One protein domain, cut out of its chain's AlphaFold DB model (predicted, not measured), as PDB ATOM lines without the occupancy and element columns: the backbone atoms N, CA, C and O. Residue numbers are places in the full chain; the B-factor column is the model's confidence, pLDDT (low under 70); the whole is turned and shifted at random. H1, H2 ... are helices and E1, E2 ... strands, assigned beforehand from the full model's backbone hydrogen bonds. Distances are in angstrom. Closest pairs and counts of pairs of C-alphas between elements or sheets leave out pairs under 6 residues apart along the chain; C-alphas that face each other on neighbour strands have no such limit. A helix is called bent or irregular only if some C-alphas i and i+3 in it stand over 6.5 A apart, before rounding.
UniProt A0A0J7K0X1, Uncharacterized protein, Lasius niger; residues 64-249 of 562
ATOM      1  N   GLU A  64     355.283 243.391 211.699       44.81
ATOM      2  CA  GLU A  64     356.361 244.267 211.248       44.81
ATOM      3  C   GLU A  64     356.857 243.904 209.833       44.81
ATOM      4  O   GLU A  64     357.003 244.770 208.971       44.81
ATOM      5  N   VAL A  65     357.071 242.612 209.567       43.25
ATOM      6  CA  VAL A  65     357.471 242.067 208.258       43.25
ATOM      7  C   VAL A  65     356.295 242.098 207.277       43.25
ATOM      8  O   VAL A  65     356.483 242.412 206.103       43.25
ATOM      9  N   ALA A  66     355.069 241.846 207.743       44.81
ATOM     10  CA  ALA A  66     353.861 241.983 206.933       44.81
ATOM     11  C   ALA A  66     353.610 243.448 206.518       44.81
ATOM     12  O   ALA A  66     353.211 243.699 205.379       44.81
ATOM     13  N   ILE A  67     353.898 244.423 207.393       46.91
ATOM     14  CA  ILE A  67     353.945 245.851 207.040       46.91
ATOM     15  C   ILE A  67     355.052 246.107 206.017       46.91
ATOM     16  O   ILE A  67     354.769 246.714 204.986       46.91
ATOM     17  N   ALA A  68     356.275 245.620 206.248       44.91
ATOM     18  CA  ALA A  68     357.396 245.829 205.331       44.91
ATOM     19  C   ALA A  68     357.087 245.310 203.914       44.91
ATOM     20  O   ALA A  68     357.282 246.037 202.945       44.91
ATOM     21  N   VAL A  69     356.504 244.112 203.782       45.28
ATOM     22  CA  VAL A  69     356.064 243.547 202.491       45.28
ATOM     23  C   VAL A  69     354.913 244.355 201.872       45.28
ATOM     24  O   VAL A  69     354.883 244.552 200.658       45.28
ATOM     25  N   ARG A  70     353.970 244.872 202.675       47.94
ATOM     26  CA  ARG A  70     352.888 245.746 202.179       47.94
ATOM     27  C   ARG A  70     353.404 247.105 201.702       47.94
ATOM     28  O   ARG A  70     352.900 247.596 200.697       47.94
ATOM     29  N   HIS A  71     354.393 247.693 202.374       47.75
ATOM     30  CA  HIS A  71     355.084 248.901 201.913       47.75
ATOM     31  C   HIS A  71     355.912 248.626 200.656       47.75
ATOM     32  O   HIS A  71     355.761 249.364 199.688       47.75
ATOM     33  N   LEU A  72     356.677 247.532 200.612       47.94
ATOM     34  CA  LEU A  72     357.450 247.126 199.434       47.94
ATOM     35  C   LEU A  72     356.547 246.996 198.202       47.94
ATOM     36  O   LEU A  72     356.789 247.632 197.179       47.94
ATOM     37  N   ARG A  73     355.420 246.286 198.344       46.25
ATOM     38  CA  ARG A  73     354.388 246.152 197.302       46.25
ATOM     39  C   ARG A  73     353.680 247.469 196.960       46.25
ATOM     40  O   ARG A  73     353.152 247.594 195.857       46.25
ATOM     41  N   ALA A  74     353.609 248.428 197.885       49.22
ATOM     42  CA  ALA A  74     353.041 249.747 197.617       49.22
ATOM     43  C   ALA A  74     354.013 250.599 196.793       49.22
ATOM     44  O   ALA A  74     353.632 251.051 195.718       49.22
ATOM     45  N   VAL A  75     355.272 250.745 197.225       48.56
ATOM     46  CA  VAL A  75     356.303 251.490 196.478       48.56
ATOM     47  C   VAL A  75     356.505 250.877 195.090       48.56
ATOM     48  O   VAL A  75     356.457 251.602 194.104       48.56
ATOM     49  N   GLN A  76     356.598 249.546 194.984       49.81
ATOM     50  CA  GLN A  76     356.712 248.837 193.700       49.81
ATOM     51  C   GLN A  76     355.503 249.063 192.769       49.81
ATOM     52  O   GLN A  76     355.636 248.968 191.558       49.81
ATOM     53  N   ARG A  77     354.315 249.386 193.302       48.00
ATOM     54  CA  ARG A  77     353.135 249.768 192.500       48.00
ATOM     55  C   ARG A  77     353.113 251.239 192.084       48.00
ATOM     56  O   ARG A  77     352.339 251.584 191.198       48.00
ATOM     57  N   TYR A  78     353.918 252.085 192.723       48.56
ATOM     58  CA  TYR A  78     354.116 253.490 192.361       48.56
ATOM     59  C   TYR A  78     355.408 253.722 191.558       48.56
ATOM     60  O   TYR A  78     355.673 254.849 191.148       48.56
ATOM     61  N   MET A  79     356.194 252.670 191.311       41.75
ATOM     62  CA  MET A  79     357.380 252.681 190.458       41.75
ATOM     63  C   MET A  79     357.077 251.975 189.122       41.75
ATOM     64  O   MET A  79     356.876 250.759 189.127       41.75
ATOM     65  N   PRO A  80     357.018 252.712 187.993       40.66
ATOM     66  CA  PRO A  80     357.004 252.165 186.636       40.66
ATOM     67  C   PRO A  80     358.017 251.042 186.379       40.66
ATOM     68  O   PRO A  80     359.092 250.995 186.972       40.66
ATOM     69  N   SER A  81     357.686 250.154 185.442       46.94
ATOM     70  CA  SER A  81     358.508 248.991 185.076       46.94
ATOM     71  C   SER A  81     359.861 249.342 184.446       46.94
ATOM     72  O   SER A  81     360.759 248.506 184.470       46.94
ATOM     73  N   GLU A  82     360.042 250.568 183.941       44.44
ATOM     74  CA  GLU A  82     361.350 251.066 183.478       44.44
ATOM     75  C   GLU A  82     362.389 251.194 184.610       44.44
ATOM     76  O   GLU A  82     363.590 251.267 184.360       44.44
ATOM     77  N   TYR A  83     361.957 251.214 185.875       45.22
ATOM     78  CA  TYR A  83     362.801 251.504 187.038       45.22
ATOM     79  C   TYR A  83     363.629 250.312 187.552       45.22
ATOM     80  O   TYR A  83     363.920 250.212 188.742       45.22
ATOM     81  N   ASN A  84     364.090 249.438 186.656       51.19
ATOM     82  CA  ASN A  84     364.999 248.333 186.982       51.19
ATOM     83  C   ASN A  84     366.485 248.775 187.023       51.19
ATOM     84  O   ASN A  84     367.373 248.014 186.654       51.19
ATOM     85  N   THR A  85     366.752 250.023 187.431       60.50
ATOM     86  CA  THR A  85     368.095 250.630 187.503       60.50
ATOM     87  C   THR A  85     368.511 250.896 188.958       60.50
ATOM     88  O   THR A  85     367.634 251.138 189.797       60.50
ATOM     89  N   PRO A  86     369.822 250.914 189.293       60.81
ATOM     90  CA  PRO A  86     370.288 251.049 190.681       60.81
ATOM     91  C   PRO A  86     369.733 252.273 191.420       60.81
ATOM     92  O   PRO A  86     369.307 252.157 192.568       60.81
ATOM     93  N   LEU A  87     369.620 253.412 190.723       70.56
ATOM     94  CA  LEU A  87     369.045 254.665 191.229       70.56
ATOM     95  C   LEU A  87     367.641 254.482 191.828       70.56
ATOM     96  O   LEU A  87     367.276 255.132 192.804       70.56
ATOM     97  N   ASN A  88     366.833 253.582 191.265       69.19
ATOM     98  CA  ASN A  88     365.474 253.347 191.741       69.19
ATOM     99  C   ASN A  88     365.421 252.381 192.927       69.19
ATOM    100  O   ASN A  88     364.579 252.550 193.808       69.19
ATOM    101  N   ALA A  89     366.353 251.429 193.002       67.31
ATOM    102  CA  ALA A  89     366.532 250.583 194.177       67.31
ATOM    103  C   ALA A  89     367.073 251.395 195.375       67.31
ATOM    104  O   ALA A  89     366.597 251.236 196.501       67.31
ATOM    105  N   GLU A  90     367.980 252.342 195.122       73.25
ATOM    106  CA  GLU A  90     368.423 253.366 196.075       73.25
ATOM    107  C   GLU A  90     367.249 254.252 196.527       73.25
ATOM    108  O   GLU A  90     366.936 254.320 197.716       73.25
ATOM    109  N   ARG A  91     366.525 254.865 195.585       77.81
ATOM    110  CA  ARG A  91     365.332 255.688 195.846       77.81
ATOM    111  C   ARG A  91     364.279 254.953 196.670       77.81
ATOM    112  O   ARG A  91     363.733 255.519 197.621       77.81
ATOM    113  N   TYR A  92     364.020 253.686 196.347       73.94
ATOM    114  CA  TYR A  92     363.171 252.786 197.124       73.94
ATOM    115  C   TYR A  92     363.695 252.634 198.564       73.94
ATOM    116  O   TYR A  92     362.930 252.773 199.525       73.94
ATOM    117  N   LEU A  93     364.998 252.378 198.727       76.44
ATOM    118  CA  LEU A  93     365.636 252.128 200.018       76.44
ATOM    119  C   LEU A  93     365.551 253.355 200.933       76.44
ATOM    120  O   LEU A  93     365.070 253.252 202.065       76.44
ATOM    121  N   VAL A  94     365.936 254.528 200.419       83.38
ATOM    122  CA  VAL A  94     365.865 255.797 201.156       83.38
ATOM    123  C   VAL A  94     364.416 256.140 201.517       83.38
ATOM    124  O   VAL A  94     364.150 256.540 202.651       83.38
ATOM    125  N   THR A  95     363.461 255.893 200.613       83.19
ATOM    126  CA  THR A  95     362.019 256.062 200.884       83.19
ATOM    127  C   THR A  95     361.552 255.188 202.044       83.19
ATOM    128  O   THR A  95     360.840 255.668 202.930       83.19
ATOM    129  N   CYS A  96     361.958 253.916 202.079       75.38
ATOM    130  CA  CYS A  96     361.586 252.990 203.148       75.38
ATOM    131  C   CYS A  96     362.208 253.385 204.492       75.38
ATOM    132  O   CYS A  96     361.510 253.395 205.506       75.38
ATOM    133  N   TYR A  97     363.487 253.767 204.499       84.50
ATOM    134  CA  TYR A  97     364.172 254.270 205.689       84.50
ATOM    135  C   TYR A  97     363.524 255.539 206.236       84.50
ATOM    136  O   TYR A  97     363.258 255.618 207.435       84.50
ATOM    137  N   ALA A  98     363.240 256.517 205.374       84.00
ATOM    138  CA  ALA A  98     362.604 257.767 205.766       84.00
ATOM    139  C   ALA A  98     361.193 257.509 206.305       84.00
ATOM    140  O   ALA A  98     360.876 257.912 207.422       84.00
ATOM    141  N   THR A  99     360.372 256.754 205.569       79.56
ATOM    142  CA  THR A  99     359.012 256.387 205.993       79.56
ATOM    143  C   THR A  99     359.026 255.691 207.355       79.56
ATOM    144  O   THR A  99     358.268 256.079 208.245       79.56
ATOM    145  N   TRP A 100     359.919 254.718 207.574       78.69
ATOM    146  CA  TRP A 100     360.039 254.035 208.864       78.69
ATOM    147  C   TRP A 100     360.517 254.975 209.982       78.69
ATOM    148  O   TRP A 100     359.914 255.016 211.053       78.69
ATOM    149  N   ALA A 101     361.559 255.772 209.741       79.94
ATOM    150  CA  ALA A 101     362.129 256.664 210.747       79.94
ATOM    151  C   ALA A 101     361.156 257.778 211.158       79.94
ATOM    152  O   ALA A 101     360.990 258.052 212.348       79.94
ATOM    153  N   TYR A 102     360.472 258.403 210.199       78.00
ATOM    154  CA  TYR A 102     359.497 259.446 210.506       78.00
ATOM    155  C   TYR A 102     358.242 258.883 211.194       78.00
ATOM    156  O   TYR A 102     357.716 259.545 212.091       78.00
ATOM    157  N   THR A 103     357.817 257.651 210.877       75.19
ATOM    158  CA  THR A 103     356.684 256.996 211.561       75.19
ATOM    159  C   THR A 103     357.010 256.446 212.950       75.19
ATOM    160  O   THR A 103     356.204 256.618 213.856       75.19
ATOM    161  N   GLN A 104     358.167 255.822 213.166       73.25
ATOM    162  CA  GLN A 104     358.483 255.197 214.460       73.25
ATOM    163  C   GLN A 104     359.191 256.142 215.440       73.25
ATOM    164  O   GLN A 104     358.993 256.024 216.648       73.25
ATOM    165  N   CYS A 105     360.006 257.090 214.957       70.19
ATOM    166  CA  CYS A 105     360.853 257.910 215.832       70.19
ATOM    167  C   CYS A 105     360.249 259.274 216.213       70.19
ATOM    168  O   CYS A 105     360.723 259.895 217.166       70.19
ATOM    169  N   PHE A 106     359.226 259.756 215.495       70.19
ATOM    170  CA  PHE A 106     358.603 261.067 215.752       70.19
ATOM    171  C   PHE A 106     357.084 261.032 215.958       70.19
ATOM    172  O   PHE A 106     356.550 261.917 216.631       70.19
ATOM    173  N   LEU A 107     356.385 260.068 215.355       69.25
ATOM    174  CA  LEU A 107     354.927 260.013 215.348       69.25
ATOM    175  C   LEU A 107     354.390 259.154 216.500       69.25
ATOM    176  O   LEU A 107     354.842 258.042 216.752       69.25
ATOM    177  N   ASP A 108     353.394 259.689 217.206       67.38
ATOM    178  CA  ASP A 108     352.594 258.937 218.176       67.38
ATOM    179  C   ASP A 108     351.789 257.870 217.413       67.38
ATOM    180  O   ASP A 108     351.272 258.142 216.324       67.38
ATOM    181  N   ARG A 109     351.647 256.661 217.971       64.75
ATOM    182  CA  ARG A 109     350.919 255.552 217.327       64.75
ATOM    183  C   ARG A 109     349.491 255.958 216.946       64.75
ATOM    184  O   ARG A 109     349.034 255.599 215.870       64.75
ATOM    185  N   ARG A 110     348.843 256.800 217.762       64.62
ATOM    186  CA  ARG A 110     347.503 257.359 217.487       64.62
ATOM    187  C   ARG A 110     347.470 258.357 216.322       64.62
ATOM    188  O   ARG A 110     346.398 258.666 215.816       64.62
ATOM    189  N   THR A 111     348.616 258.916 215.939       66.38
ATOM    190  CA  THR A 111     348.753 259.809 214.782       66.38
ATOM    191  C   THR A 111     349.050 259.020 213.507       66.38
ATOM    192  O   THR A 111     348.579 259.420 212.445       66.38
ATOM    193  N   LEU A 112     349.737 257.873 213.598       65.25
ATOM    194  CA  LEU A 112     349.943 256.965 212.458       65.25
ATOM    195  C   LEU A 112     348.617 256.519 211.833       65.25
ATOM    196  O   LEU A 112     348.463 256.606 210.619       65.25
ATOM    197  N   ASP A 113     347.633 256.163 212.663       66.94
ATOM    198  CA  ASP A 113     346.287 255.761 212.225       66.94
ATOM    199  C   ASP A 113     345.528 256.865 211.447       66.94
ATOM    200  O   ASP A 113     344.510 256.593 210.811       66.94
ATOM    201  N   SER A 114     346.005 258.118 211.498       67.88
ATOM    202  CA  SER A 114     345.402 259.287 210.836       67.88
ATOM    203  C   SER A 114     346.163 259.795 209.604       67.88
ATOM    204  O   SER A 114     345.715 260.749 208.969       67.88
ATOM    205  N   ILE A 115     347.308 259.193 209.271       67.75
ATOM    206  CA  ILE A 115     348.190 259.638 208.187       67.75
ATOM    207  C   ILE A 115     347.948 258.812 206.924       67.75
ATOM    208  O   ILE A 115     347.923 257.582 206.968       67.75
ATOM    209  N   ASP A 116     347.834 259.483 205.773       73.81
ATOM    210  CA  ASP A 116     347.901 258.789 204.491       73.81
ATOM    211  C   ASP A 116     349.347 258.326 204.249       73.81
ATOM    212  O   ASP A 116     350.262 259.090 203.920       73.81
ATOM    213  N   MET A 117     349.560 257.032 204.481       70.31
ATOM    214  CA  MET A 117     350.854 256.384 204.304       70.31
ATOM    215  C   MET A 117     351.276 256.299 202.833       70.31
ATOM    216  O   MET A 117     352.473 256.218 202.575       70.31
ATOM    217  N   ALA A 118     350.348 256.341 201.870       65.88
ATOM    218  CA  ALA A 118     350.690 256.364 200.449       65.88
ATOM    219  C   ALA A 118     351.156 257.764 200.020       65.88
ATOM    220  O   ALA A 118     352.180 257.877 199.352       65.88
ATOM    221  N   GLU A 119     350.480 258.826 200.476       73.31
ATOM    222  CA  GLU A 119     350.933 260.215 200.296       73.31
ATOM    223  C   GLU A 119     352.307 260.440 200.950       73.31
ATOM    224  O   GLU A 119     353.220 260.991 200.337       73.31
ATOM    225  N   THR A 120     352.491 259.933 202.174       73.44
ATOM    226  CA  THR A 120     353.760 260.021 202.914       73.44
ATOM    227  C   THR A 120     354.899 259.307 202.179       73.44
ATOM    228  O   THR A 120     355.978 259.875 202.015       73.44
ATOM    229  N   VAL A 121     354.655 258.087 201.688       73.25
ATOM    230  CA  VAL A 121     355.615 257.329 200.870       73.25
ATOM    231  C   VAL A 121     355.936 258.060 199.564       73.25
ATOM    232  O   VAL A 121     357.109 258.184 199.223       73.25
ATOM    233  N   ALA A 122     354.936 258.601 198.860       71.50
ATOM    234  CA  ALA A 122     355.147 259.353 197.622       71.50
ATOM    235  C   ALA A 122     355.975 260.633 197.850       71.50
ATOM    236  O   ALA A 122     356.875 260.936 197.066       71.50
ATOM    237  N   LEU A 123     355.741 261.345 198.958       78.69
ATOM    238  CA  LEU A 123     356.497 262.540 199.345       78.69
ATOM    239  C   LEU A 123     357.980 262.238 199.625       78.69
ATOM    240  O   LEU A 123     358.847 263.057 199.301       78.69
ATOM    241  N   PHE A 124     358.291 261.082 200.223       82.44
ATOM    242  CA  PHE A 124     359.674 260.620 200.386       82.44
ATOM    243  C   PHE A 124     360.265 260.097 199.068       82.44
ATOM    244  O   PHE A 124     361.389 260.463 198.750       82.44
ATOM    245  N   ALA A 125     359.501 259.378 198.242       80.69
ATOM    246  CA  ALA A 125     359.962 258.881 196.942       80.69
ATOM    247  C   ALA A 125     360.274 259.990 195.928       80.69
ATOM    248  O   ALA A 125     361.248 259.885 195.182       80.69
ATOM    249  N   HIS A 126     359.481 261.063 195.872       78.81
ATOM    250  CA  HIS A 126     359.773 262.197 194.988       78.81
ATOM    251  C   HIS A 126     361.012 262.983 195.444       78.81
ATOM    252  O   HIS A 126     361.744 263.504 194.618       78.81
ATOM    253  N   ASN A 127     361.282 263.006 196.750       84.25
ATOM    254  CA  ASN A 127     362.334 263.811 197.366       84.25
ATOM    255  C   ASN A 127     363.308 262.912 198.152       84.25
ATOM    256  O   ASN A 127     363.526 263.133 199.346       84.25
ATOM    257  N   TYR A 128     363.805 261.832 197.547       85.75
ATOM    258  CA  TYR A 128     364.522 260.789 198.293       85.75
ATOM    259  C   TYR A 128     365.870 261.301 198.828       85.75
ATOM    260  O   TYR A 128     366.085 261.227 200.036       85.75
ATOM    261  N   GLU A 129     366.687 261.946 197.990       86.94
ATOM    262  CA  GLU A 129     367.931 262.646 198.360       86.94
ATOM    263  C   GLU A 129     367.736 263.534 199.601       86.94
ATOM    264  O   GLU A 129     368.367 263.329 200.638       86.94
ATOM    265  N   SER A 130     366.762 264.450 199.568       87.81
ATOM    266  CA  SER A 130     366.530 265.382 200.677       87.81
ATOM    267  C   SER A 130     365.831 264.771 201.906       87.81
ATOM    268  O   SER A 130     365.457 265.493 202.832       87.81
ATOM    269  N   SER A 131     365.603 263.450 201.960       88.00
ATOM    270  CA  SER A 131     364.828 262.810 203.041       88.00
ATOM    271  C   SER A 131     365.496 262.872 204.419       88.00
ATOM    272  O   SER A 131     364.797 262.940 205.436       88.00
ATOM    273  N   PHE A 132     366.830 262.899 204.450       91.06
ATOM    274  CA  PHE A 132     367.654 262.914 205.667       91.06
ATOM    275  C   PHE A 132     368.451 264.222 205.845       91.06
ATOM    276  O   PHE A 132     369.462 264.254 206.553       91.06
ATOM    277  N   THR A 133     368.002 265.324 205.232       91.12
ATOM    278  CA  THR A 133     368.594 266.654 205.459       91.12
ATOM    279  C   THR A 133     368.202 267.220 206.821       91.12
ATOM    280  O   THR A 133     367.129 266.931 207.364       91.12
ATOM    281  N   MET A 134     369.060 268.087 207.369       90.31
ATOM    282  CA  MET A 134     368.785 268.790 208.627       90.31
ATOM    283  C   MET A 134     367.495 269.622 208.542       90.31
ATOM    284  O   MET A 134     366.709 269.655 209.485       90.31
ATOM    285  N   GLU A 135     367.232 270.254 207.399       89.44
ATOM    286  CA  GLU A 135     366.029 271.058 207.157       89.44
ATOM    287  C   GLU A 135     364.746 270.232 207.272       89.44
ATOM    288  O   GLU A 135     363.807 270.621 207.971       89.44
ATOM    289  N   ARG A 136     364.708 269.059 206.629       88.62
ATOM    290  CA  ARG A 136     363.527 268.194 206.622       88.62
ATOM    291  C   ARG A 136     363.318 267.506 207.965       88.62
ATOM    292  O   ARG A 136     362.181 267.441 208.441       88.62
ATOM    293  N   PHE A 137     364.410 267.111 208.619       89.81
ATOM    294  CA  PHE A 137     364.419 266.672 210.011       89.81
ATOM    295  C   PHE A 137     363.825 267.743 210.942       89.81
ATOM    296  O   PHE A 137     362.905 267.447 211.705       89.81
ATOM    297  N   LEU A 138     364.276 269.001 210.849       89.19
ATOM    298  CA  LEU A 138     363.761 270.115 211.658       89.19
ATOM    299  C   LEU A 138     362.307 270.458 211.315       89.19
ATOM    300  O   LEU A 138     361.519 270.734 212.221       89.19
ATOM    301  N   SER A 139     361.927 270.398 210.036       86.19
ATOM    302  CA  SER A 139     360.548 270.582 209.575       86.19
ATOM    303  C   SER A 139     359.627 269.550 210.225       86.19
ATOM    304  O   SER A 139     358.691 269.937 210.929       86.19
ATOM    305  N   ALA A 140     359.945 268.255 210.114       81.94
ATOM    306  CA  ALA A 140     359.214 267.178 210.779       81.94
ATOM    307  C   ALA A 140     359.186 267.369 212.306       81.94
ATOM    308  O   ALA A 140     358.112 267.458 212.899       81.94
ATOM    309  N   PHE A 141     360.348 267.537 212.939       84.25
ATOM    310  CA  PHE A 141     360.493 267.759 214.381       84.25
ATOM    311  C   PHE A 141     359.654 268.938 214.901       84.25
ATOM    312  O   PHE A 141     359.074 268.856 215.985       84.25
ATOM    313  N   SER A 142     359.544 270.020 214.123       80.69
ATOM    314  CA  SER A 142     358.761 271.210 214.471       80.69
ATOM    315  C   SER A 142     357.246 271.033 214.320       80.69
ATOM    316  O   SER A 142     356.492 271.806 214.919       80.69
ATOM    317  N   ARG A 143     356.765 270.039 213.555       75.38
ATOM    318  CA  ARG A 143     355.326 269.735 213.442       75.38
ATOM    319  C   ARG A 143     354.786 269.225 214.780       75.38
ATOM    320  O   ARG A 143     353.756 269.728 215.238       75.38
ATOM    321  N   TYR A 144     355.527 268.334 215.437       70.81
ATOM    322  CA  TYR A 144     355.129 267.640 216.665       70.81
ATOM    323  C   TYR A 144     355.238 268.490 217.943       70.81
ATOM    324  O   TYR A 144     355.865 269.552 217.979       70.81
ATOM    325  N   GLU A 145     354.594 268.035 219.021       62.56
ATOM    326  CA  GLU A 145     354.651 268.719 220.316       62.56
ATOM    327  C   GLU A 145     356.020 268.516 220.998       62.56
ATOM    328  O   GLU A 145     356.420 267.368 221.226       62.56
ATOM    329  N   PRO A 146     356.716 269.589 221.432       58.88
ATOM    330  CA  PRO A 146     358.034 269.492 222.072       58.88
ATOM    331  C   PRO A 146     358.117 268.658 223.362       58.88
ATOM    332  O   PRO A 146     359.237 268.399 223.814       58.88
ATOM    333  N   ALA A 147     356.968 268.297 223.949       58.50
ATOM    334  CA  ALA A 147     356.828 267.444 225.133       58.50
ATOM    335  C   ALA A 147     356.701 265.942 224.802       58.50
ATOM    336  O   ALA A 147     357.078 265.114 225.624       58.50
ATOM    337  N   ARG A 148     356.208 265.585 223.604       62.72
ATOM    338  CA  ARG A 148     356.137 264.187 223.131       62.72
ATOM    339  C   ARG A 148     357.390 263.787 222.355       62.72
ATOM    340  O   ARG A 148     357.869 262.667 222.492       62.72
ATOM    341  N   CYS A 149     357.946 264.713 221.571       69.25
ATOM    342  CA  CYS A 149     359.138 264.464 220.765       69.25
ATOM    343  C   CYS A 149     360.416 264.449 221.632       69.25
ATOM    344  O   CYS A 149     360.978 265.503 221.970       69.25
ATOM    345  N   LYS A 150     360.855 263.235 221.994       77.62
ATOM    346  CA  LYS A 150     362.055 262.964 222.808       77.62
ATOM    347  C   LYS A 150     363.376 262.993 222.027       77.62
ATOM    348  O   LYS A 150     364.422 263.030 222.667       77.62
ATOM    349  N   VAL A 151     363.319 263.029 220.689       86.38
ATOM    350  CA  VAL A 151     364.463 262.892 219.765       86.38
ATOM    351  C   VAL A 151     365.717 263.650 220.223       86.38
ATOM    352  O   VAL A 151     365.667 264.846 220.530       86.38
ATOM    353  N   ARG A 152     366.848 262.936 220.236       89.38
ATOM    354  CA  ARG A 152     368.166 263.377 220.711       89.38
ATOM    355  C   ARG A 152     369.248 263.077 219.676       89.38
ATOM    356  O   ARG A 152     369.447 261.925 219.305       89.38
ATOM    357  N   ILE A 153     370.007 264.100 219.288       91.62
ATOM    358  CA  ILE A 153     371.226 263.943 218.481       91.62
ATOM    359  C   ILE A 153     372.422 263.738 219.419       91.62
ATOM    360  O   ILE A 153     372.675 264.566 220.300       91.62
ATOM    361  N   ILE A 154     373.142 262.625 219.262       92.94
ATOM    362  CA  ILE A 154     374.101 262.128 220.265       92.94
ATOM    363  C   ILE A 154     375.555 262.348 219.862       92.94
ATOM    364  O   ILE A 154     376.291 262.990 220.608       92.94
ATOM    365  N   ARG A 155     375.951 261.835 218.695       90.81
ATOM    366  CA  ARG A 155     377.326 261.867 218.177       90.81
ATOM    367  C   ARG A 155     377.336 262.187 216.683       90.81
ATOM    368  O   ARG A 155     376.296 262.084 216.032       90.81
ATOM    369  N   ALA A 156     378.501 262.549 216.158       90.31
ATOM    370  CA  ALA A 156     378.762 262.539 214.723       90.31
ATOM    371  C   ALA A 156     379.461 261.227 214.336       90.31
ATOM    372  O   ALA A 156     380.233 260.692 215.131       90.31
ATOM    373  N   VAL A 157     379.202 260.727 213.132       90.50
ATOM    374  CA  VAL A 157     379.895 259.583 212.515       90.50
ATOM    375  C   VAL A 157     380.228 259.920 211.063       90.50
ATOM    376  O   VAL A 157     379.557 260.759 210.469       90.50
ATOM    377  N   GLN A 158     381.228 259.278 210.465       89.50
ATOM    378  CA  GLN A 158     381.404 259.331 209.007       89.50
ATOM    379  C   GLN A 158     380.269 258.564 208.309       89.50
ATOM    380  O   GLN A 158     379.767 257.572 208.844       89.50
ATOM    381  N   ALA A 159     379.890 258.998 207.106       89.50
ATOM    382  CA  ALA A 159     378.950 258.284 206.233       89.50
ATOM    383  C   ALA A 159     379.342 256.810 206.016       89.50
ATOM    384  O   ALA A 159     378.505 255.909 206.008       89.50
ATOM    385  N   ASP A 160     380.644 256.572 205.946       89.62
ATOM    386  CA  ASP A 160     381.306 255.278 205.860       89.62
ATOM    387  C   ASP A 160     380.898 254.295 206.990       89.62
ATOM    388  O   ASP A 160     380.609 253.125 206.742       89.62
ATOM    389  N   TYR A 161     380.726 254.778 208.229       89.88
ATOM    390  CA  TYR A 161     380.233 253.965 209.356       89.88
ATOM    391  C   TYR A 161     378.770 253.539 209.168       89.88
ATOM    392  O   TYR A 161     378.413 252.391 209.426       89.88
ATOM    393  N   VAL A 162     377.918 254.460 208.700       89.19
ATOM    394  CA  VAL A 162     376.502 254.175 208.409       89.19
ATOM    395  C   VAL A 162     376.394 253.178 207.256       89.19
ATOM    396  O   VAL A 162     375.618 252.230 207.335       89.19
ATOM    397  N   THR A 163     377.217 253.358 206.222       89.38
ATOM    398  CA  THR A 163     377.266 252.489 205.042       89.38
ATOM    399  C   THR A 163     377.694 251.077 205.428       89.38
ATOM    400  O   THR A 163     376.966 250.129 205.144       89.38
ATOM    401  N   ARG A 164     378.810 250.911 206.155       87.69
ATOM    402  CA  ARG A 164     379.276 249.591 206.616       87.69
ATOM    403  C   ARG A 164     378.255 248.902 207.531       87.69
ATOM    404  O   ARG A 164     378.015 247.711 207.369       87.69
ATOM    405  N   ALA A 165     377.573 249.640 208.410       85.44
ATOM    406  CA  ALA A 165     376.531 249.088 209.285       85.44
ATOM    407  C   ALA A 165     375.187 248.759 208.584       85.44
ATOM    408  O   ALA A 165     374.289 248.203 209.212       85.44
ATOM    409  N   ILE A 166     375.030 249.095 207.298       82.25
ATOM    410  CA  ILE A 166     373.907 248.657 206.445       82.25
ATOM    411  C   ILE A 166     374.358 247.543 205.493       82.25
ATOM    412  O   ILE A 166     373.647 246.558 205.299       82.25
ATOM    413  N   ALA A 167     375.518 247.727 204.864       80.19
ATOM    414  CA  ALA A 167     376.015 246.867 203.805       80.19
ATOM    415  C   ALA A 167     376.698 245.608 204.344       80.19
ATOM    416  O   ALA A 167     376.488 244.541 203.779       80.19
ATOM    417  N   LEU A 168     377.464 245.694 205.440       70.62
ATOM    418  CA  LEU A 168     378.300 244.601 205.960       70.62
ATOM    419  C   LEU A 168     377.718 243.910 207.204       70.62
ATOM    420  O   LEU A 168     377.885 242.700 207.323       70.62
ATOM    421  N   ASP A 169     377.005 244.628 208.081       67.00
ATOM    422  CA  ASP A 169     376.334 244.060 209.267       67.00
ATOM    423  C   ASP A 169     374.834 243.782 209.003       67.00
ATOM    424  O   ASP A 169     374.004 244.695 209.059       67.00
ATOM    425  N   PRO A 170     374.432 242.522 208.739       63.00
ATOM    426  CA  PRO A 170     373.045 242.175 208.475       63.00
ATOM    427  C   PRO A 170     372.211 241.956 209.749       63.00
ATOM    428  O   PRO A 170     371.096 241.458 209.627       63.00
ATOM    429  N   VAL A 171     372.678 242.252 210.972       66.12
ATOM    430  CA  VAL A 171     371.892 241.998 212.201       66.12
ATOM    431  C   VAL A 171     370.602 242.832 212.230       66.12
ATOM    432  O   VAL A 171     369.546 242.341 212.645       66.12
ATOM    433  N   SER A 172     370.656 244.069 211.730       67.88
ATOM    434  CA  SER A 172     369.503 244.972 211.628       67.88
ATOM    435  C   SER A 172     368.428 244.459 210.657       67.88
ATOM    436  O   SER A 172     368.717 244.077 209.524       67.88
ATOM    437  N   ILE A 173     367.148 244.546 211.047       65.19
ATOM    438  CA  ILE A 173     366.010 244.288 210.141       65.19
ATOM    439  C   ILE A 173     366.075 245.218 208.913       65.19
ATOM    440  O   ILE A 173     365.702 244.812 207.814       65.19
ATOM    441  N   PHE A 174     366.600 246.434 209.072       69.75
ATOM    442  CA  PHE A 174     366.716 247.420 207.997       69.75
ATOM    443  C   PHE A 174     367.863 247.094 207.040       69.75
ATOM    444  O   PHE A 174     367.656 247.176 205.834       69.75
ATOM    445  N   ALA A 175     369.000 246.601 207.543       70.81
ATOM    446  CA  ALA A 175     370.075 246.049 206.712       70.81
ATOM    447  C   ALA A 175     369.600 244.821 205.907       70.81
ATOM    448  O   ALA A 175     369.845 244.722 204.703       70.81
ATOM    449  N   LYS A 176     368.811 243.928 206.530       67.88
ATOM    450  CA  LYS A 176     368.167 242.796 205.833       67.88
ATOM    451  C   LYS A 176     367.210 243.266 204.735       67.88
ATOM    452  O   LYS A 176     367.206 242.682 203.656       67.88
ATOM    453  N   VAL A 177     366.413 244.312 204.979       66.25
ATOM    454  CA  VAL A 177     365.558 244.927 203.946       66.25
ATOM    455  C   VAL A 177     366.401 245.558 202.836       66.25
ATOM    456  O   VAL A 177     366.058 245.371 201.674       66.25
ATOM    457  N   ALA A 178     367.513 246.225 203.161       69.75
ATOM    458  CA  ALA A 178     368.409 246.864 202.197       69.75
ATOM    459  C   ALA A 178     368.960 245.874 201.166       69.75
ATOM    460  O   ALA A 178     368.623 245.991 199.988       69.75
ATOM    461  N   ARG A 179     369.677 244.840 201.633       67.75
ATOM    462  CA  ARG A 179     370.204 243.745 200.793       67.75
ATOM    463  C   ARG A 179     369.112 242.939 200.067       67.75
ATOM    464  O   ARG A 179     369.408 242.214 199.127       67.75
ATOM    465  N   SER A 180     367.852 243.019 200.511       62.28
ATOM    466  CA  SER A 180     366.713 242.365 199.836       62.28
ATOM    467  C   SER A 180     366.039 243.245 198.776       62.28
ATOM    468  O   SER A 180     365.248 242.732 197.986       62.28
ATOM    469  N   SER A 181     366.280 244.560 198.802       60.84
ATOM    470  CA  SER A 181     365.570 245.553 197.981       60.84
ATOM    471  C   SER A 181     366.450 246.075 196.852       60.84
ATOM    472  O   SER A 181     366.011 246.125 195.707       60.84
ATOM    473  N   VAL A 182     367.710 246.390 197.160       59.53
ATOM    474  CA  VAL A 182     368.766 246.468 196.152       59.53
ATOM    475  C   VAL A 182     369.279 245.044 195.990       59.53
ATOM    476  O   VAL A 182     369.930 244.537 196.895       59.53
ATOM    477  N   ARG A 183     368.924 244.377 194.884       55.31
ATOM    478  CA  ARG A 183     369.593 243.145 194.443       55.31
ATOM    479  C   ARG A 183     370.884 243.584 193.753       55.31
ATOM    480  O   ARG A 183     370.764 244.159 192.674       55.31
ATOM    481  N   PRO A 184     372.069 243.401 194.349       61.16
ATOM    482  CA  PRO A 184     373.280 243.949 193.776       61.16
ATOM    483  C   PRO A 184     374.037 242.870 193.008       61.16
ATOM    484  O   PRO A 184     374.159 241.738 193.472       61.16
ATOM    485  N   ASP A 185     374.591 243.233 191.856       60.56
ATOM    486  CA  ASP A 185     375.431 242.321 191.071       60.56
ATOM    487  C   ASP A 185     376.752 241.999 191.804       60.56
ATOM    488  O   ASP A 185     377.383 240.976 191.549       60.56
ATOM    489  N   ASN A 186     377.160 242.864 192.743       70.06
ATOM    490  CA  ASN A 186     378.301 242.684 193.638       70.06
ATOM    491  C   ASN A 186     378.102 243.514 194.931       70.06
ATOM    492  O   ASN A 186     377.685 244.672 194.867       70.06
ATOM    493  N   ASP A 187     378.448 242.973 196.104       72.06
ATOM    494  CA  ASP A 187     378.415 243.723 197.376       72.06
ATOM    495  C   ASP A 187     379.303 244.988 197.336       72.06
ATOM    496  O   ASP A 187     378.976 245.997 197.963       72.06
ATOM    497  N   SER A 188     380.389 244.975 196.553       79.06
ATOM    498  CA  SER A 188     381.267 246.134 196.336       79.06
ATOM    499  C   SER A 188     380.549 247.294 195.633       79.06
ATOM    500  O   SER A 188     380.606 248.437 196.096       79.06
ATOM    501  N   THR A 189     379.803 247.027 194.553       76.69
ATOM    502  CA  THR A 189     379.090 248.092 193.824       76.69
ATOM    503  C   THR A 189     377.945 248.658 194.660       76.69
ATOM    504  O   THR A 189     377.762 249.877 194.684       76.69
ATOM    505  N   PHE A 190     377.253 247.816 195.437       78.12
ATOM    506  CA  PHE A 190     376.276 248.266 196.432       78.12
ATOM    507  C   PHE A 190     376.906 249.150 197.511       78.12
ATOM    508  O   PHE A 190     376.362 250.209 197.828       78.12
ATOM    509  N   PHE A 191     378.061 248.752 198.052       84.62
ATOM    510  CA  PHE A 191     378.777 249.530 199.057       84.62
ATOM    511  C   PHE A 191     379.178 250.913 198.527       84.62
ATOM    512  O   PHE A 191     378.892 251.920 199.175       84.62
ATOM    513  N   HIS A 192     379.777 250.985 197.334       85.12
ATOM    514  CA  HIS A 192     380.180 252.254 196.721       85.12
ATOM    515  C   HIS A 192     378.989 253.169 196.396       85.12
ATOM    516  O   HIS A 192     379.067 254.375 196.647       85.12
ATOM    517  N   GLN A 193     377.883 252.616 195.883       81.88
ATOM    518  CA  GLN A 193     376.654 253.375 195.630       81.88
ATOM    519  C   GLN A 193     376.075 253.927 196.937       81.88
ATOM    520  O   GLN A 193     375.938 255.140 197.075       81.88
ATOM    521  N   LEU A 194     375.838 253.066 197.933       85.25
ATOM    522  CA  LEU A 194     375.279 253.477 199.222       85.25
ATOM    523  C   LEU A 194     376.193 254.465 199.963       85.25
ATOM    524  O   LEU A 194     375.691 255.405 200.579       85.25
ATOM    525  N   HIS A 195     377.520 254.310 199.871       89.50
ATOM    526  CA  HIS A 195     378.461 255.288 200.412       89.50
ATOM    527  C   HIS A 195     378.259 256.660 199.765       89.50
ATOM    528  O   HIS A 195     378.110 257.649 200.478       89.50
ATOM    529  N   ARG A 196     378.194 256.724 198.428       87.62
ATOM    530  CA  ARG A 196     377.936 257.968 197.686       87.62
ATOM    531  C   ARG A 196     376.588 258.587 198.072       87.62
ATOM    532  O   ARG A 196     376.533 259.793 198.297       87.62
ATOM    533  N   THR A 197     375.532 257.785 198.232       86.62
ATOM    534  CA  THR A 197     374.221 258.243 198.723       86.62
ATOM    535  C   THR A 197     374.336 258.925 200.085       86.62
ATOM    536  O   THR A 197     373.905 260.066 200.248       86.62
ATOM    537  N   VAL A 198     374.911 258.237 201.077       89.19
ATOM    538  CA  VAL A 198     374.993 258.743 202.454       89.19
ATOM    539  C   VAL A 198     375.908 259.971 202.513       89.19
ATOM    540  O   VAL A 198     375.526 260.976 203.109       89.19
ATOM    541  N   SER A 199     377.069 259.915 201.852       87.88
ATOM    542  CA  SER A 199     378.084 260.979 201.824       87.88
ATOM    543  C   SER A 199     377.659 262.243 201.086       87.88
ATOM    544  O   SER A 199     378.202 263.304 201.381       87.88
ATOM    545  N   ASN A 200     376.679 262.176 200.183       85.56
ATOM    546  CA  ASN A 200     376.170 263.357 199.485       85.56
ATOM    547  C   ASN A 200     374.886 263.905 200.130       85.56
ATOM    548  O   ASN A 200     374.731 265.113 200.270       85.56
ATOM    549  N   ASN A 201     373.966 263.027 200.547       86.69
ATOM    550  CA  ASN A 201     372.571 263.417 200.776       86.69
ATOM    551  C   ASN A 201     372.161 263.462 202.263       86.69
ATOM    552  O   ASN A 201     371.270 264.224 202.658       86.69
ATOM    553  N   PHE A 202     372.767 262.630 203.118       90.69
ATOM    554  CA  PHE A 202     372.263 262.402 204.477       90.69
ATOM    555  C   PHE A 202     373.021 263.242 205.499       90.69
ATOM    556  O   PHE A 202     374.150 262.924 205.827       90.69
ATOM    557  N   HIS A 203     372.362 264.242 206.078       92.12
ATOM    558  CA  HIS A 203     372.938 265.105 207.116       92.12
ATOM    559  C   HIS A 203     372.749 264.535 208.533       92.12
ATOM    560  O   HIS A 203     373.589 264.703 209.421       92.12
ATOM    561  N   VAL A 204     371.611 263.876 208.773       92.81
ATOM    562  CA  VAL A 204     371.261 263.259 210.060       92.81
ATOM    563  C   VAL A 204     370.607 261.902 209.857       92.81
ATOM    564  O   VAL A 204     369.740 261.744 209.002       92.81
ATOM    565  N   PHE A 205     370.987 260.927 210.681       91.25
ATOM    566  CA  PHE A 205     370.544 259.543 210.531       91.25
ATOM    567  C   PHE A 205     369.974 258.967 211.844       91.25
ATOM    568  O   PHE A 205     370.480 259.299 212.923       91.25
ATOM    569  N   PRO A 206     368.944 258.098 211.810       90.56
ATOM    570  CA  PRO A 206     368.425 257.436 213.004       90.56
ATOM    571  C   PRO A 206     369.345 256.276 213.397       90.56
ATOM    572  O   PRO A 206     369.519 255.323 212.637       90.56
ATOM    573  N   LEU A 207     369.885 256.298 214.618       89.81
ATOM    574  CA  LEU A 207     370.818 255.265 215.088       89.81
ATOM    575  C   LEU A 207     370.155 253.875 215.150       89.81
ATOM    576  O   LEU A 207     370.817 252.865 214.932       89.81
ATOM    577  N   ARG A 208     368.834 253.828 215.368       85.56
ATOM    578  CA  ARG A 208     368.024 252.599 215.406       85.56
ATOM    579  C   ARG A 208     367.996 251.819 214.081       85.56
ATOM    580  O   ARG A 208     367.763 250.614 214.112       85.56
ATOM    581  N   LEU A 209     368.243 252.462 212.931       83.12
ATOM    582  CA  LEU A 209     368.307 251.759 211.638       83.12
ATOM    583  C   LEU A 209     369.554 250.861 211.525       83.12
ATOM    584  O   LEU A 209     369.485 249.800 210.909       83.12
ATOM    585  N   ILE A 210     370.660 251.257 212.160       85.62
ATOM    586  CA  ILE A 210     371.958 250.554 212.139       85.62
ATOM    587  C   ILE A 210     372.318 249.874 213.469       85.62
ATOM    588  O   ILE A 210     373.363 249.252 213.582       85.62
ATOM    589  N   SER A 211     371.473 249.983 214.497       84.19
ATOM    590  CA  SER A 211     371.708 249.351 215.797       84.19
ATOM    591  C   SER A 211     370.400 248.898 216.441       84.19
ATOM    592  O   SER A 211     369.537 249.701 216.801       84.19
ATOM    593  N   THR A 212     370.272 247.586 216.638       78.19
ATOM    594  CA  THR A 212     369.119 246.939 217.284       78.19
ATOM    595  C   THR A 212     369.093 247.108 218.808       78.19
ATOM    596  O   THR A 212     368.066 246.825 219.432       78.19
ATOM    597  N   SER A 213     370.168 247.629 219.412       83.62
ATOM    598  CA  SER A 213     370.262 247.972 220.839       83.62
ATOM    599  C   SER A 213     370.039 249.464 221.125       83.62
ATOM    600  O   SER A 213     369.526 249.807 222.189       83.62
ATOM    601  N   ALA A 214     370.338 250.366 220.183       85.50
ATOM    602  CA  ALA A 214     370.144 251.807 220.367       85.50
ATOM    603  C   ALA A 214     368.657 252.199 220.548       85.50
ATOM    604  O   ALA A 214     367.810 251.685 219.821       85.50
ATOM    605  N   PRO A 215     368.303 253.132 221.452       85.81
ATOM    606  CA  PRO A 215     366.946 253.680 221.558       85.81
ATOM    607  C   PRO A 215     366.391 254.301 220.262       85.81
ATOM    608  O   PRO A 215     367.126 254.815 219.419       85.81
ATOM    609  N   ILE A 216     365.063 254.266 220.112       83.44
ATOM    610  CA  ILE A 216     364.329 254.715 218.909       83.44
ATOM    611  C   ILE A 216     364.471 256.231 218.664       83.44
ATOM    612  O   ILE A 216     364.516 256.682 217.521       83.44
ATOM    613  N   ASP A 217     364.582 257.024 219.726       86.81
ATOM    614  CA  ASP A 217     364.710 258.482 219.686       86.81
ATOM    615  C   ASP A 217     366.165 258.972 219.517       86.81
ATOM    616  O   ASP A 217     366.412 260.180 219.501       86.81
ATOM    617  N   HIS A 218     367.134 258.064 219.353       91.12
ATOM    618  CA  HIS A 218     368.552 258.396 219.198       91.12
ATOM    619  C   HIS A 218     368.954 258.601 217.728       91.12
ATOM    620  O   HIS A 218     368.775 257.730 216.877       91.12
ATOM    621  N   TRP A 219     369.548 259.760 217.445       93.31
ATOM    622  CA  TRP A 219     369.999 260.191 216.119       93.31
ATOM    623  C   TRP A 219     371.478 260.597 216.141       93.31
ATOM    624  O   TRP A 219     372.041 260.940 217.187       93.31
ATOM    625  N   ILE A 220     372.109 260.564 214.972       93.75
ATOM    626  CA  ILE A 220     373.510 260.943 214.756       93.75
ATOM    627  C   ILE A 220     373.617 261.969 213.629       93.75
ATOM    628  O   ILE A 220     372.794 261.979 212.716       93.75
ATOM    629  N   VAL A 221     374.633 262.827 213.708       92.56
ATOM    630  CA  VAL A 221     375.075 263.648 212.571       92.56
ATOM    631  C   VAL A 221     375.959 262.784 211.677       92.56
ATOM    632  O   VAL A 221     376.776 262.012 212.183       92.56
ATOM    633  N   VAL A 222     375.810 262.926 210.368       90.44
ATOM    634  CA  VAL A 222     376.723 262.341 209.383       90.44
ATOM    635  C   VAL A 222     377.751 263.407 208.994       90.44
ATOM    636  O   VAL A 222     377.400 264.560 208.766       90.44
ATOM    637  N   LYS A 223     379.034 263.039 208.967       83.31
ATOM    638  CA  LYS A 223     380.118 263.886 208.459       83.31
ATOM    639  C   LYS A 223     380.294 263.655 206.958       83.31
ATOM    640  O   LYS A 223     380.555 262.520 206.553       83.31
ATOM    641  N   HIS A 224     380.220 264.732 206.182       73.81
ATOM    642  CA  HIS A 224     380.503 264.776 204.746       73.81
ATOM    643  C   HIS A 224     381.934 265.305 204.531       73.81
ATOM    644  O   HIS A 224     382.128 266.506 204.354       73.81
ATOM    645  N   GLY A 225     382.942 264.430 204.641       64.81
ATOM    646  CA  GLY A 225     384.356 264.842 204.631       64.81
ATOM    647  C   GLY A 225     384.643 265.958 205.646       64.81
ATOM    648  O   GLY A 225     384.085 265.950 206.750       64.81
ATOM    649  N   ASP A 226     385.463 266.929 205.243       51.44
ATOM    650  CA  ASP A 226     385.718 268.160 206.007       51.44
ATOM    651  C   ASP A 226     384.698 269.275 205.686       51.44
ATOM    652  O   ASP A 226     384.297 270.047 206.564       51.44
ATOM    653  N   ASN A 227     384.182 269.303 204.451       46.47
ATOM    654  CA  ASN A 227     383.337 270.376 203.912       46.47
ATOM    655  C   ASN A 227     381.835 270.047 203.939       46.47
ATOM    656  O   ASN A 227     381.119 270.213 202.952       46.47
ATOM    657  N   ALA A 228     381.339 269.622 205.105       52.34
ATOM    658  CA  ALA A 228     379.917 269.394 205.388       52.34
ATOM    659  C   ALA A 228     379.114 270.706 205.536       52.34
ATOM    660  O   ALA A 228     378.508 270.962 206.583       52.34
ATOM    661  N   ILE A 229     379.160 271.543 204.500       57.19
ATOM    662  CA  ILE A 229     378.512 272.852 204.411       57.19
ATOM    663  C   ILE A 229     377.002 272.663 204.216       57.19
ATOM    664  O   ILE A 229     376.551 272.074 203.237       57.19
ATOM    665  N   LEU A 230     376.207 273.180 205.156       60.72
ATOM    666  CA  LEU A 230     374.760 273.312 204.988       60.72
ATOM    667  C   LEU A 230     374.423 274.310 203.868       60.72
ATOM    668  O   LEU A 230     375.209 275.201 203.561       60.72
ATOM    669  N   SER A 231     373.178 274.276 203.392       58.38
ATOM    670  CA  SER A 231     372.542 275.336 202.584       58.38
ATOM    671  C   SER A 231     372.730 276.765 203.130       58.38
ATOM    672  O   SER A 231     372.591 277.734 202.392       58.38
ATOM    673  N   THR A 232     373.055 276.904 204.420       58.88
ATOM    674  CA  THR A 232     373.328 278.163 205.130       58.88
ATOM    675  C   THR A 232     374.819 278.509 205.278       58.88
ATOM    676  O   THR A 232     375.148 279.394 206.061       58.88
ATOM    677  N   GLY A 233     375.735 277.805 204.604       62.81
ATOM    678  CA  GLY A 233     377.189 278.027 204.691       62.81
ATOM    679  C   GLY A 233     377.880 277.404 205.918       62.81
ATOM    680  O   GLY A 233     379.103 277.358 205.987       62.81
ATOM    681  N   GLU A 234     377.124 276.905 206.898       72.00
ATOM    682  CA  GLU A 234     377.662 276.426 208.181       72.00
ATOM    683  C   GLU A 234     378.070 274.942 208.140       72.00
ATOM    684  O   GLU A 234     377.281 274.097 207.711       72.00
ATOM    685  N   HIS A 235     379.236 274.589 208.701       76.56
ATOM    686  CA  HIS A 235     379.627 273.186 208.902       76.56
ATOM    687  C   HIS A 235     378.700 272.485 209.912       76.56
ATOM    688  O   HIS A 235     378.515 272.939 211.049       76.56
ATOM    689  N   LEU A 236     378.133 271.334 209.536       80.81
ATOM    690  CA  LEU A 236     377.170 270.631 210.383       80.81
ATOM    691  C   LEU A 236     377.822 269.901 211.578       80.81
ATOM    692  O   LEU A 236     378.299 268.771 211.470       80.81
ATOM    693  N   THR A 237     377.751 270.506 212.767       86.31
ATOM    694  CA  THR A 237     378.202 269.886 214.029       86.31
ATOM    695  C   THR A 237     377.049 269.358 214.894       86.31
ATOM    696  O   THR A 237     375.900 269.788 214.787       86.31
ATOM    697  N   VAL A 238     377.355 268.455 215.838       87.69
ATOM    698  CA  VAL A 238     376.394 267.974 216.860       87.69
ATOM    699  C   VAL A 238     375.857 269.123 217.724       87.69
ATOM    700  O   VAL A 238     374.699 269.089 218.140       87.69
ATOM    701  N   GLN A 239     376.680 270.139 217.993       87.25
ATOM    702  CA  GLN A 239     376.278 271.315 218.765       87.25
ATOM    703  C   GLN A 239     375.300 272.181 217.960       87.25
ATOM    704  O   GLN A 239     374.195 272.430 218.439       87.25
ATOM    705  N   LEU A 240     375.637 272.519 216.707       87.62
ATOM    706  CA  LEU A 240     374.765 273.267 215.790       87.62
ATOM    707  C   LEU A 240     373.428 272.545 215.549       87.62
ATOM    708  O   LEU A 240     372.362 273.158 215.535       87.62
ATOM    709  N   ALA A 241     373.456 271.219 215.423       87.94
ATOM    710  CA  ALA A 241     372.258 270.402 215.291       87.94
ATOM    711  C   ALA A 241     371.343 270.501 216.533       87.94
ATOM    712  O   ALA A 241     370.138 270.743 216.413       87.94
ATOM    713  N   ARG A 242     371.914 270.381 217.742       90.31
ATOM    714  CA  ARG A 242     371.186 270.552 219.018       90.31
ATOM    715  C   ARG A 242     370.659 271.981 219.200       90.31
ATOM    716  O   ARG A 242     369.540 272.151 219.683       90.31
ATOM    717  N   GLU A 243     371.420 272.990 218.783       89.88
ATOM    718  CA  GLU A 243     371.025 274.405 218.738       89.88
ATOM    719  C   GLU A 243     369.806 274.606 217.829       89.88
ATOM    720  O   GLU A 243     368.771 275.103 218.278       89.88
ATOM    721  N   LYS A 244     369.855 274.151 216.572       90.00
ATOM    722  CA  LYS A 244     368.731 274.305 215.636       90.00
ATOM    723  C   LYS A 244     367.470 273.577 216.136       90.00
ATOM    724  O   LYS A 244     366.369 274.128 216.041       90.00
ATOM    725  N   MET A 245     367.607 272.428 216.812       89.50
ATOM    726  CA  MET A 245     366.499 271.780 217.543       89.50
ATOM    727  C   MET A 245     365.977 272.621 218.726       89.50
ATOM    728  O   MET A 245     364.760 272.738 218.909       89.50
ATOM    729  N   ARG A 246     366.861 273.226 219.535       88.62
ATOM    730  CA  ARG A 246     366.510 274.132 220.650       88.62
ATOM    731  C   ARG A 246     365.713 275.334 220.142       88.62
ATOM    732  O   ARG A 246     364.638 275.631 220.672       88.62
ATOM    733  N   LEU A 247     366.191 275.974 219.077       88.88
ATOM    734  CA  LEU A 247     365.538 277.101 218.416       88.88
ATOM    735  C   LEU A 247     364.181 276.699 217.818       88.88
ATOM    736  O   LEU A 247     363.210 277.433 217.998       88.88
ATOM    737  N   ALA A 248     364.054 275.514 217.212       86.75
ATOM    738  CA  ALA A 248     362.766 274.985 216.754       86.75
ATOM    739  C   ALA A 248     361.760 274.804 217.913       86.75
ATOM    740  O   ALA A 248     360.620 275.272 217.816       86.75
ATOM    741  N   LYS A 249     362.181 274.221 219.053       85.88
ATOM    742  CA  LYS A 249     361.332 274.122 220.263       85.88
ATOM    743  C   LYS A 249     360.907 275.509 220.774       85.88
ATOM    744  O   LYS A 249     359.747 275.687 221.149       85.88
TER     745      LYS A 249
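This is residues 64 to 249 of the 562 residues of an uncharacterized protein of Lasius niger (UniProt A0A0J7K0X1). A rounded, mostly helical body is built round the long helix H2 near its middle, with H4, H5 and H8 packed on it. Past the last part of H2 comes a small three-stranded sheet with H11 over one face and H7 over the other; H9 packs on H7, and H3 lies far out. The printed part has 186 residues with eleven named helices and three named strands, in the order H1 H2 H3 H4 H5 H6 E1 H7 H8 H9 E2 H10 E3 H11. The mixed sheet runs E1 E3 E2. It is compact, with a radius of gyration of the C-alphas of 15.9 A and spans of 44 by 41 by 31 A.

H1, residues 64 to 78, only just touches H4, residues 117 to 126, with 3 pairs of C-alphas within 8 A, the closest Val 75 and Val 121 at 7.3 A. H2, residues 86 to 105, touches H4 with residues 91 to 99 alone, opposite ways at a steep tilt of 46 degrees; the closest C-alphas are Thr 95 and Phe 124, 5.1 A. H3, residues 109 to 112, touches no helix. H5, residues 129 to 132, touches H2, closest at the C-alphas of Ala 98 and Ser 131, 6.1 A. H6, residues 134 to 143, touches H11, residues 238 to 249, the same way at a shallow tilt of 30 degrees; the closest C-alphas are Ser 142 and Ala 248, 6.0 A. E1, residues 152 to 158, is parallel to E3, residues 218 to 223, with N 154 and O 219 2.9 A apart. H7, residues 159 to 167, and H11 are on opposite faces of the sheet, at heights of 10.8 A and 9.5 A. H8, residues 173 to 181, touches H2, closest at the C-alphas of Leu 93 and Ala 178, 6.3 A. H9, residues 187 to 201, touches H7 at a steep tilt of 40 degrees, opposite ways; the closest C-alphas are Ala 159 and Ser 199, 5.2 A. E2, residues 204 to 206, is antiparallel to E3, with N 205 and O 220 2.9 A apart. H10, residues 207 to 210, touches H8, closest at the C-alphas of Phe 174 and Leu 209, 5.9 A. Every O i to N i+4 pair is within hydrogen-bond range in H1, H2, H4, H6, H7, H8, H9 and H11; H3, H5 and H10 are too short for one.

H1 begins at C-alpha 64, (356.361, 244.267, 211.248), and is 21.1 A long. H2 measures 27.7 A, H9 20.8 A and E1 18.1 A. H5 is irregular: C-alphas 129 and 132 are 7.3 A apart. H11, 16.6 A long, ends at C-alpha 249, (361.332, 274.122, 220.263).

The two C-alphas farthest apart are those of Ala 147 and Asp 185, 46.2 A. The printed part has no cut. The link from E3 to H11, residues 224 to 237, is long. Mean pLDDT of the printed part is 74.6; 65 residues are under 70, among them residues 64 to 86 and 225 to 233.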